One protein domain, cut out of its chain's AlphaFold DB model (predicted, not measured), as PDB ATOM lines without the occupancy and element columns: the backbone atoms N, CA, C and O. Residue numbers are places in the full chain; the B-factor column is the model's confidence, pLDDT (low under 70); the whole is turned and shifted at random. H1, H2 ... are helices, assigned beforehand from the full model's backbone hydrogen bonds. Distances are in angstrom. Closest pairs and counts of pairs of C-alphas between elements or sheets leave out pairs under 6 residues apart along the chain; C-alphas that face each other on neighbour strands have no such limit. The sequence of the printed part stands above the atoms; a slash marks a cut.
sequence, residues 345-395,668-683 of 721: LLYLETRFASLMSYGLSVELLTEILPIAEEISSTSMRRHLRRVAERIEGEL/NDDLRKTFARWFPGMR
ATOM      1  N   LEU A 345      43.075 -13.558  31.985       93.12
ATOM      2  CA  LEU A 345      41.646 -13.731  32.263       93.12
ATOM      3  C   LEU A 345      41.182 -15.141  31.884       93.12
ATOM      4  O   LEU A 345      40.504 -15.792  32.673       93.12
ATOM      5  N   LEU A 346      41.596 -15.651  30.719       94.50
ATOM      6  CA  LEU A 346      41.286 -17.025  30.309       94.50
ATOM      7  C   LEU A 346      41.867 -18.067  31.274       94.50
ATOM      8  O   LEU A 346      41.210 -19.078  31.539       94.50
ATOM      9  N   TYR A 347      43.069 -17.831  31.800       95.62
ATOM     10  CA  TYR A 347      43.704 -18.692  32.794       95.62
ATOM     11  C   TYR A 347      42.886 -18.739  34.088       95.62
ATOM     12  O   TYR A 347      42.513 -19.832  34.522       95.62
ATOM     13  N   LEU A 348      42.538 -17.582  34.666       94.56
ATOM     14  CA  LEU A 348      41.754 -17.531  35.904       94.56
ATOM     15  C   LEU A 348      40.336 -18.076  35.719       94.56
ATOM     16  O   LEU A 348      39.894 -18.894  36.525       94.56
ATOM     17  N   GLU A 349      39.645 -17.719  34.633       95.12
ATOM     18  CA  GLU A 349      38.332 -18.290  34.323       95.12
ATOM     19  C   GLU A 349      38.395 -19.818  34.217       95.12
ATOM     20  O   GLU A 349      37.536 -20.506  34.767       95.12
ATOM     21  N   THR A 350      39.420 -20.358  33.548       96.50
ATOM     22  CA  THR A 350      39.600 -21.809  33.420       96.50
ATOM     23  C   THR A 350      39.884 -22.438  34.778       96.50
ATOM     24  O   THR A 350      39.192 -23.378  35.159       96.50
ATOM     25  N   ARG A 351      40.839 -21.895  35.543       96.06
ATOM     26  CA  ARG A 351      41.223 -22.409  36.863       96.06
ATOM     27  C   ARG A 351      40.025 -22.490  37.806       96.06
ATOM     28  O   ARG A 351      39.771 -23.543  38.392       96.06
ATOM     29  N   PHE A 352      39.262 -21.407  37.930       94.81
ATOM     30  CA  PHE A 352      38.116 -21.352  38.837       94.81
ATOM     31  C   PHE A 352      36.980 -22.254  38.346       94.81
ATOM     32  O   PHE A 352      36.514 -23.111  39.098       94.81
ATOM     33  N   ALA A 353      36.603 -22.170  37.068       93.62
ATOM     34  CA  ALA A 353      35.516 -22.980  36.517       93.62
ATOM     35  C   ALA A 353      35.806 -24.491  36.522       93.62
ATOM     36  O   ALA A 353      34.876 -25.309  36.602       93.62
ATOM     37  N   SER A 354      37.084 -24.869  36.456       93.81
ATOM     38  CA  SER A 354      37.537 -26.239  36.659       93.81
ATOM     39  C   SER A 354      37.321 -26.704  38.090       93.81
ATOM     40  O   SER A 354      36.953 -27.861  38.271       93.81
ATOM     41  N   LEU A 355      37.508 -25.836  39.091       91.00
ATOM     42  CA  LEU A 355      37.430 -26.165  40.516       91.00
ATOM     43  C   LEU A 355      36.007 -26.123  41.090       91.00
ATOM     44  O   LEU A 355      35.684 -26.967  41.933       91.00
ATOM     45  N   MET A 356      35.160 -25.207  40.613       89.56
ATOM     46  CA  MET A 356      33.830 -24.926  41.165       89.56
ATOM     47  C   MET A 356      32.768 -24.633  40.089       89.56
ATOM     48  O   MET A 356      33.050 -24.656  38.891       89.56
ATOM     49  N   SER A 357      31.513 -24.401  40.499       89.25
ATOM     50  CA  SER A 357      30.416 -24.102  39.567       89.25
ATOM     51  C   SER A 357      30.686 -22.818  38.765       89.25
ATOM     52  O   SER A 357      31.363 -21.909  39.242       89.25
ATOM     53  N   TYR A 358      30.152 -22.721  37.539       90.56
ATOM     54  CA  TYR A 358      30.345 -21.524  36.705       90.56
ATOM     55  C   TYR A 358      29.735 -20.268  37.343       90.56
ATOM     56  O   TYR A 358      30.283 -19.189  37.178       90.56
ATOM     57  N   GLY A 359      28.614 -20.411  38.063       90.62
ATOM     58  CA  GLY A 359      27.991 -19.304  38.796       90.62
ATOM     59  C   GLY A 359      28.892 -18.800  39.920       90.62
ATOM     60  O   GLY A 359      29.261 -17.635  39.913       90.62
ATOM     61  N   LEU A 360      29.362 -19.707  40.785       91.12
ATOM     62  CA  LEU A 360      30.249 -19.350  41.898       91.12
ATOM     63  C   LEU A 360      31.586 -18.769  41.415       91.12
ATOM     64  O   LEU A 360      32.117 -17.839  42.008       91.12
ATOM     65  N   SER A 361      32.116 -19.287  40.304       93.00
ATOM     66  CA  SER A 361      33.329 -18.740  39.684       93.00
ATOM     67  C   SER A 361      33.122 -17.292  39.227       93.00
ATOM     68  O   SER A 361      34.006 -16.462  39.398       93.00
ATOM     69  N   VAL A 362      31.957 -16.984  38.647       93.50
ATOM     70  CA  VAL A 362      31.602 -15.622  38.229       93.50
ATOM     71  C   VAL A 362      31.407 -14.711  39.436       93.50
ATOM     72  O   VAL A 362      31.912 -13.594  39.413       93.50
ATOM     73  N   GLU A 363      30.727 -15.184  40.481       92.75
ATOM     74  CA  GLU A 363      30.519 -14.441  41.730       92.75
ATOM     75  C   GLU A 363      31.856 -14.050  42.371       92.75
ATOM     76  O   GLU A 363      32.103 -12.862  42.556       92.75
ATOM     77  N   LEU A 364      32.767 -15.007  42.589       92.94
ATOM     78  CA  LEU A 364      34.073 -14.736  43.207       92.94
ATOM     79  C   LEU A 364      34.950 -13.798  42.371       92.94
ATOM     80  O   LEU A 364      35.564 -12.873  42.899       92.94
ATOM     81  N   LEU A 365      35.021 -14.014  41.053       92.88
ATOM     82  CA  LEU A 365      35.808 -13.135  40.186       92.88
ATOM     83  C   LEU A 365      35.219 -11.720  40.148       92.88
ATOM     84  O   LEU A 365      35.969 -10.752  40.151       92.88
ATOM     85  N   THR A 366      33.892 -11.589  40.166       91.31
ATOM     86  CA  THR A 366      33.194 -10.295  40.236       91.31
ATOM     87  C   THR A 366      33.406  -9.598  41.578       91.31
ATOM     88  O   THR A 366      33.535  -8.372  41.636       91.31
ATOM     89  N   GLU A 367      33.460 -10.367  42.662       92.19
ATOM     90  CA  GLU A 367      33.700  -9.865  44.009       92.19
ATOM     91  C   GLU A 367      35.098  -9.263  44.141       92.19
ATOM     92  O   GLU A 367      35.237  -8.203  44.743       92.19
ATOM     93  N   ILE A 368      36.109  -9.839  43.490       91.38
ATOM     94  CA  ILE A 368      37.508  -9.412  43.647       91.38
ATOM     95  C   ILE A 368      37.949  -8.437  42.542       91.38
ATOM     96  O   ILE A 368      38.634  -7.455  42.818       91.38
ATOM     97  N   LEU A 369      37.531  -8.652  41.293       92.75
ATOM     98  CA  LEU A 369      38.028  -7.921  40.121       92.75
ATOM     99  C   LEU A 369      37.005  -6.897  39.587       92.75
ATOM    100  O   LEU A 369      35.796  -7.070  39.770       92.75
ATOM    101  N   PRO A 370      37.438  -5.831  38.882       90.50
ATOM    102  CA  PRO A 370      36.544  -4.836  38.282       90.50
ATOM    103  C   PRO A 370      35.927  -5.330  36.953       90.50
ATOM    104  O   PRO A 370      36.058  -4.689  35.913       90.50
ATOM    105  N   ILE A 371      35.274  -6.499  36.968       86.44
ATOM    106  CA  ILE A 371      34.728  -7.166  35.763       86.44
ATOM    107  C   ILE A 371      33.276  -7.640  35.921       86.44
ATOM    108  O   ILE A 371      32.812  -8.465  35.136       86.44
ATOM    109  N   ALA A 372      32.555  -7.117  36.915       73.94
ATOM    110  CA  ALA A 372      31.210  -7.555  37.298       73.94
ATOM    111  C   ALA A 372      30.218  -7.674  36.126       73.94
ATOM    112  O   ALA A 372      29.481  -8.650  36.020       73.94
ATOM    113  N   GLU A 373      30.225  -6.697  35.219       74.25
ATOM    114  CA  GLU A 373      29.310  -6.643  34.070       74.25
ATOM    115  C   GLU A 373      29.848  -7.389  32.834       74.25
ATOM    116  O   GLU A 373      29.205  -7.437  31.783       74.25
ATOM    117  N   GLU A 374      31.045  -7.971  32.933       76.31
ATOM    118  CA  GLU A 374      31.836  -8.405  31.778       76.31
ATOM    119  C   GLU A 374      31.999  -9.914  31.649       76.31
ATOM    120  O   GLU A 374      32.331 -10.410  30.562       76.31
ATOM    121  N   ILE A 375      31.718 -10.644  32.726       83.94
ATOM    122  CA  ILE A 375      31.767 -12.101  32.773       83.94
ATOM    123  C   ILE A 375      30.377 -12.692  33.006       83.94
ATOM    124  O   ILE A 375      29.535 -12.156  33.713       83.94
ATOM    125  N   SER A 376      30.119 -13.836  32.379       90.38
ATOM    126  CA  SER A 376      28.883 -14.594  32.551       90.38
ATOM    127  C   SER A 376      29.196 -16.081  32.616       90.38
ATOM    128  O   SER A 376      30.182 -16.554  32.043       90.38
ATOM    129  N   SER A 377      28.310 -16.862  33.232       91.88
ATOM    130  CA  SER A 377      28.466 -18.321  33.277       91.88
ATOM    131  C   SER A 377      28.527 -18.939  31.871       91.88
ATOM    132  O   SER A 377      29.235 -19.921  31.638       91.88
ATOM    133  N   THR A 378      27.841 -18.328  30.897       91.69
ATOM    134  CA  THR A 378      27.836 -18.769  29.495       91.69
ATOM    135  C   THR A 378      29.158 -18.478  28.784       91.69
ATOM    136  O   THR A 378      29.662 -19.353  28.071       91.69
ATOM    137  N   SER A 379      29.726 -17.278  28.957       89.56
ATOM    138  CA  SER A 379      31.025 -16.923  28.368       89.56
ATOM    139  C   SER A 379      32.143 -17.758  28.981       89.56
ATOM    140  O   SER A 379      32.898 -18.379  28.237       89.56
ATOM    141  N   MET A 380      32.157 -17.900  30.305       91.94
ATOM    142  CA  MET A 380      33.133 -18.714  31.027       91.94
ATOM    143  C   MET A 380      33.089 -20.184  30.589       91.94
ATOM    144  O   MET A 380      34.119 -20.772  30.260       91.94
ATOM    145  N   ARG A 381      31.891 -20.780  30.465       92.88
ATOM    146  CA  ARG A 381      31.742 -22.144  29.922       92.88
ATOM    147  C   ARG A 381      32.313 -22.264  28.507       92.88
ATOM    148  O   ARG A 381      32.885 -23.296  28.162       92.88
ATOM    149  N   ARG A 382      32.123 -21.247  27.661       93.38
ATOM    150  CA  ARG A 382      32.644 -21.226  26.284       93.38
ATOM    151  C   ARG A 382      34.168 -21.108  26.269       93.38
ATOM    152  O   ARG A 382      34.801 -21.817  25.496       93.38
ATOM    153  N   HIS A 383      34.737 -20.248  27.106       94.31
ATOM    154  CA  HIS A 383      36.181 -20.060  27.223       94.31
ATOM    155  C   HIS A 383      36.871 -21.324  27.735       94.31
ATOM    156  O   HIS A 383      37.762 -21.825  27.053       94.31
ATOM    157  N   LEU A 384      36.372 -21.920  28.823       95.75
ATOM    158  CA  LEU A 384      36.892 -23.189  29.336       95.75
ATOM    159  C   LEU A 384      36.851 -24.290  28.269       95.75
ATOM    160  O   LEU A 384      37.820 -25.024  28.110       95.75
ATOM    161  N   ARG A 385      35.760 -24.394  27.495       96.12
ATOM    162  CA  ARG A 385      35.668 -25.377  26.401       96.12
ATOM    163  C   ARG A 385      36.716 -25.149  25.317       96.12
ATOM    164  O   ARG A 385      37.312 -26.122  24.887       96.12
ATOM    165  N   ARG A 386      36.961 -23.902  24.906       95.88
ATOM    166  CA  ARG A 386      38.002 -23.583  23.911       95.88
ATOM    167  C   ARG A 386      39.399 -23.933  24.419       95.88
ATOM    168  O   ARG A 386      40.201 -24.468  23.666       95.88
ATOM    169  N   VAL A 387      39.677 -23.647  25.693       97.19
ATOM    170  CA  VAL A 387      40.946 -24.010  26.339       97.19
ATOM    171  C   VAL A 387      41.104 -25.529  26.384       97.19
ATOM    172  O   VAL A 387      42.133 -26.045  25.964       97.19
ATOM    173  N   ALA A 388      40.064 -26.252  26.803       97.81
ATOM    174  CA  ALA A 388      40.053 -27.711  26.813       97.81
ATOM    175  C   ALA A 388      40.227 -28.316  25.410       97.81
ATOM    176  O   ALA A 388      40.993 -29.251  25.242       97.81
ATOM    177  N   GLU A 389      39.551 -27.771  24.396       97.56
ATOM    178  CA  GLU A 389      39.672 -28.214  23.001       97.56
ATOM    179  C   GLU A 389      41.093 -28.014  22.463       97.56
ATOM    180  O   GLU A 389      41.593 -28.864  21.733       97.56
ATOM    181  N   ARG A 390      41.767 -26.924  22.854       97.06
ATOM    182  CA  ARG A 390      43.176 -26.709  22.515       97.06
ATOM    183  C   ARG A 390      44.094 -27.711  23.219       97.06
ATOM    184  O   ARG A 390      44.990 -28.234  22.572       97.06
ATOM    185  N   ILE A 391      43.855 -28.002  24.503       96.56
ATOM    186  CA  ILE A 391      44.593 -29.043  25.246       96.56
ATOM    187  C   ILE A 391      44.434 -30.400  24.552       96.56
ATOM    188  O   ILE A 391      45.425 -31.075  24.302       96.56
ATOM    189  N   GLU A 392      43.204 -30.767  24.189       96.12
ATOM    190  CA  GLU A 392      42.920 -32.026  23.495       96.12
ATOM    191  C   GLU A 392      43.549 -32.089  22.100       96.12
ATOM    192  O   GLU A 392      44.055 -33.135  21.700       96.12
ATOM    193  N   GLY A 393      43.564 -30.973  21.365       96.06
ATOM    194  CA  GLY A 393      44.203 -30.893  20.050       96.06
ATOM    195  C   GLY A 393      45.731 -30.999  20.087       96.06
ATOM    196  O   GLY A 393      46.336 -31.348  19.080       96.06
ATOM    197  N   GLU A 394      46.356 -30.706  21.231       95.19
ATOM    198  CA  GLU A 394      47.804 -30.836  21.437       95.19
ATOM    199  C   GLU A 394      48.213 -32.240  21.909       95.19
ATOM    200  O   GLU A 394      49.400 -32.573  21.878       95.19
ATOM    201  N   LEU A 395      47.254 -33.073  22.328       95.44
ATOM    202  CA  LEU A 395      47.514 -34.458  22.698       95.44
ATOM    203  C   LEU A 395      47.836 -35.274  21.440       95.44
ATOM    204  O   LEU A 395      47.056 -35.299  20.481       95.44
ATOM    205  N   ASN A 668      47.041 -30.916  38.887       93.56
ATOM    206  CA  ASN A 668      48.459 -31.241  38.708       93.56
ATOM    207  C   ASN A 668      49.369 -29.997  38.700       93.56
ATOM    208  O   ASN A 668      50.547 -30.126  38.377       93.56
ATOM    209  N   ASP A 669      48.829 -28.794  38.947       92.94
ATOM    210  CA  ASP A 669      49.548 -27.511  38.834       92.94
ATOM    211  C   ASP A 669      50.249 -27.285  37.473       92.94
ATOM    212  O   ASP A 669      51.242 -26.566  37.337       92.94
ATOM    213  N   ASP A 670      49.696 -27.872  36.412       93.38
ATOM    214  CA  ASP A 670      50.233 -27.806  35.052       93.38
ATOM    215  C   ASP A 670      49.546 -26.719  34.200       93.38
ATOM    216  O   ASP A 670      50.098 -26.287  33.185       93.38
ATOM    217  N   LEU A 671      48.379 -26.201  34.617       95.31
ATOM    218  CA  LEU A 671      47.609 -25.229  33.823       95.31
ATOM    219  C   LEU A 671      48.414 -23.958  33.494       95.31
ATOM    220  O   LEU A 671      48.412 -23.510  32.345       95.31
ATOM    221  N   ARG A 672      49.132 -23.374  34.466       93.31
ATOM    222  CA  ARG A 672      49.951 -22.168  34.229       93.31
ATOM    223  C   ARG A 672      51.092 -22.455  33.253       93.31
ATOM    224  O   ARG A 672      51.359 -21.623  32.390       93.31
ATOM    225  N   LYS A 673      51.715 -23.638  33.329       92.56
ATOM    226  CA  LYS A 673      52.772 -24.069  32.394       92.56
ATOM    227  C   LYS A 673      52.229 -24.185  30.970       92.56
ATOM    228  O   LYS A 673      52.855 -23.692  30.035       92.56
ATOM    229  N   THR A 674      51.036 -24.755  30.808       94.56
ATOM    230  CA  THR A 674      50.341 -24.829  29.514       94.56
ATOM    231  C   THR A 674      50.076 -23.436  28.940       94.56
ATOM    232  O   THR A 674      50.421 -23.168  27.789       94.56
ATOM    233  N   PHE A 675      49.545 -22.510  29.744       94.75
ATOM    234  CA  PHE A 675      49.330 -21.127  29.308       94.75
ATOM    235  C   PHE A 675      50.641 -20.408  28.970       94.75
ATOM    236  O   PHE A 675      50.713 -19.749  27.939       94.75
ATOM    237  N   ALA A 676      51.699 -20.591  29.760       92.50
ATOM    238  CA  ALA A 676      53.018 -20.017  29.494       92.50
ATOM    239  C   ALA A 676      53.694 -20.597  28.235       92.50
ATOM    240  O   ALA A 676      54.526 -19.932  27.613       92.50
ATOM    241  N   ARG A 677      53.345 -21.825  27.825       93.69
ATOM    242  CA  ARG A 677      53.744 -22.390  26.524       93.69
ATOM    243  C   ARG A 677      53.013 -21.704  25.374       93.69
ATOM    244  O   ARG A 677      53.629 -21.393  24.361       93.69
ATOM    245  N   TRP A 678      51.712 -21.470  25.522       93.88
ATOM    246  CA  TRP A 678      50.894 -20.810  24.502       93.88
ATOM    247  C   TRP A 678      51.158 -19.313  24.380       93.88
ATOM    248  O   TRP A 678      51.044 -18.756  23.290       93.88
ATOM    249  N   PHE A 679      51.486 -18.684  25.502       92.06
ATOM    250  CA  PHE A 679      51.688 -17.254  25.659       92.06
ATOM    251  C   PHE A 679      52.986 -17.033  26.452       92.06
ATOM    252  O   PHE A 679      52.946 -16.864  27.671       92.06
ATOM    253  N   PRO A 680      54.155 -17.030  25.784       87.94
ATOM    254  CA  PRO A 680      55.458 -16.934  26.452       87.94
ATOM    255  C   PRO A 680      55.628 -15.716  27.370       87.94
ATOM    256  O   PRO A 680      56.368 -15.799  28.344       87.94
ATOM    257  N   GLY A 681      54.906 -14.618  27.111       83.00
ATOM    258  CA  GLY A 681      54.883 -13.427  27.970       83.00
ATOM    259  C   GLY A 681      54.214 -13.619  29.340       83.00
ATOM    260  O   GLY A 681      54.292 -12.727  30.168       83.00
ATOM    261  N   MET A 682      53.578 -14.769  29.600       82.75
ATOM    262  CA  MET A 682      53.027 -15.139  30.916       82.75
ATOM    263  C   MET A 682      54.028 -15.911  31.802       82.75
ATOM    264  O   MET A 682      53.639 -16.439  32.851       82.75
ATOM    265  N   ARG A 683      55.288 -16.081  31.377       59.12
ATOM    266  CA  ARG A 683      56.295 -16.842  32.139       59.12
ATOM    267  C   ARG A 683      56.707 -16.082  33.409       59.12
ATOM    268  O   ARG A 683      57.277 -15.008  33.300       59.12
TER     269      ARG A 683
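What this domain is: This is residues 345 to 395 and 668 to 683 of the 721 residues of the protein "Plasmid pRiA4b ORF-3-like protein" of Caballeronia sp. SBC1 (UniProt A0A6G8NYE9). Look first for one long helix, H3, which makes the long side of the domain, with three shorter helices, H2, H1 and H4, in a row over one side of it. H1 is in the middle of the row and packs crosswise on H3, H2 packs on the beginning of H3, and H4 packs on H1 beyond the cut in the chain. The printed part has 67 residues with four named helices, in the order H1, H2, H3, H4, and no named strand; its class is all helix. It is compact, with a radius of gyration of the C-alphas of 12.2 A, and spans 33 by 22 by 21 A.

How they stand to each other: Start at H3, residues 377 to 394, the longest helix. With its residues 380 to 387 alone it touches H1, residues 345 to 355; their closest C-alphas, those of Thr 350 and Leu 384, are 5.1 A apart. The two lines are about perpendicular, at 87 degrees. With residues 377 to 381 alone H3 touches H2, residues 358 to 368, closest at the C-alphas of Tyr 358 and Ser 377, 5.1 A apart, and about perpendicular at 74 degrees. H1 is the hub, touching three helices. It only just touches H2, with 3 pairs of C-alphas within 8 A, the closest being those of Phe 352 and Ser 361 at 5.5 A, at a steep tilt of 53 degrees, opposite ways. Across the cut, H4, residues 671 to 678, touches H1, closest at the C-alphas of Tyr 347 and Phe 675, 7.1 A apart, at a shallow tilt of 32 degrees, opposite ways. The helix packing is mostly crossed. H3 and H4 are near each other, with 5 pairs of C-alphas within 10 A, while H2 and H4 are apart. In H1, H2, H3 and H4 every O i to N i+4 pair is within hydrogen-bond range.

Where its parts are: Find C-alpha 377 at (28.466, -18.321, 33.277); from there H3 runs 25.9 A to C-alpha 394 at (47.804, -30.836, 21.437). H1 begins at C-alpha 345, at (41.646, -13.731, 32.263), and measures 15.5 A to C-alpha 355. H2 measures 15.7 A from C-alpha 358 to C-alpha 368. H4 is shorter, 10.8 A, and ends at C-alpha 678, at (50.894, -20.810, 24.502).

The domain as a whole: The two C-alphas farthest apart are those of Glu 367 and Leu 395, at 35.4 A. Residues 396 to 667 are not printed, and C-alphas 395 and 668 are 16.4 A apart across this cut, which the link from H3 to H4 crosses. The link from H1 to H2 is tight, with 2 residues, and that from H2 to H3 is short, with 8. The mean pLDDT of the printed part is 91.6; look for low confidence, under 70, at Arg 683 alone.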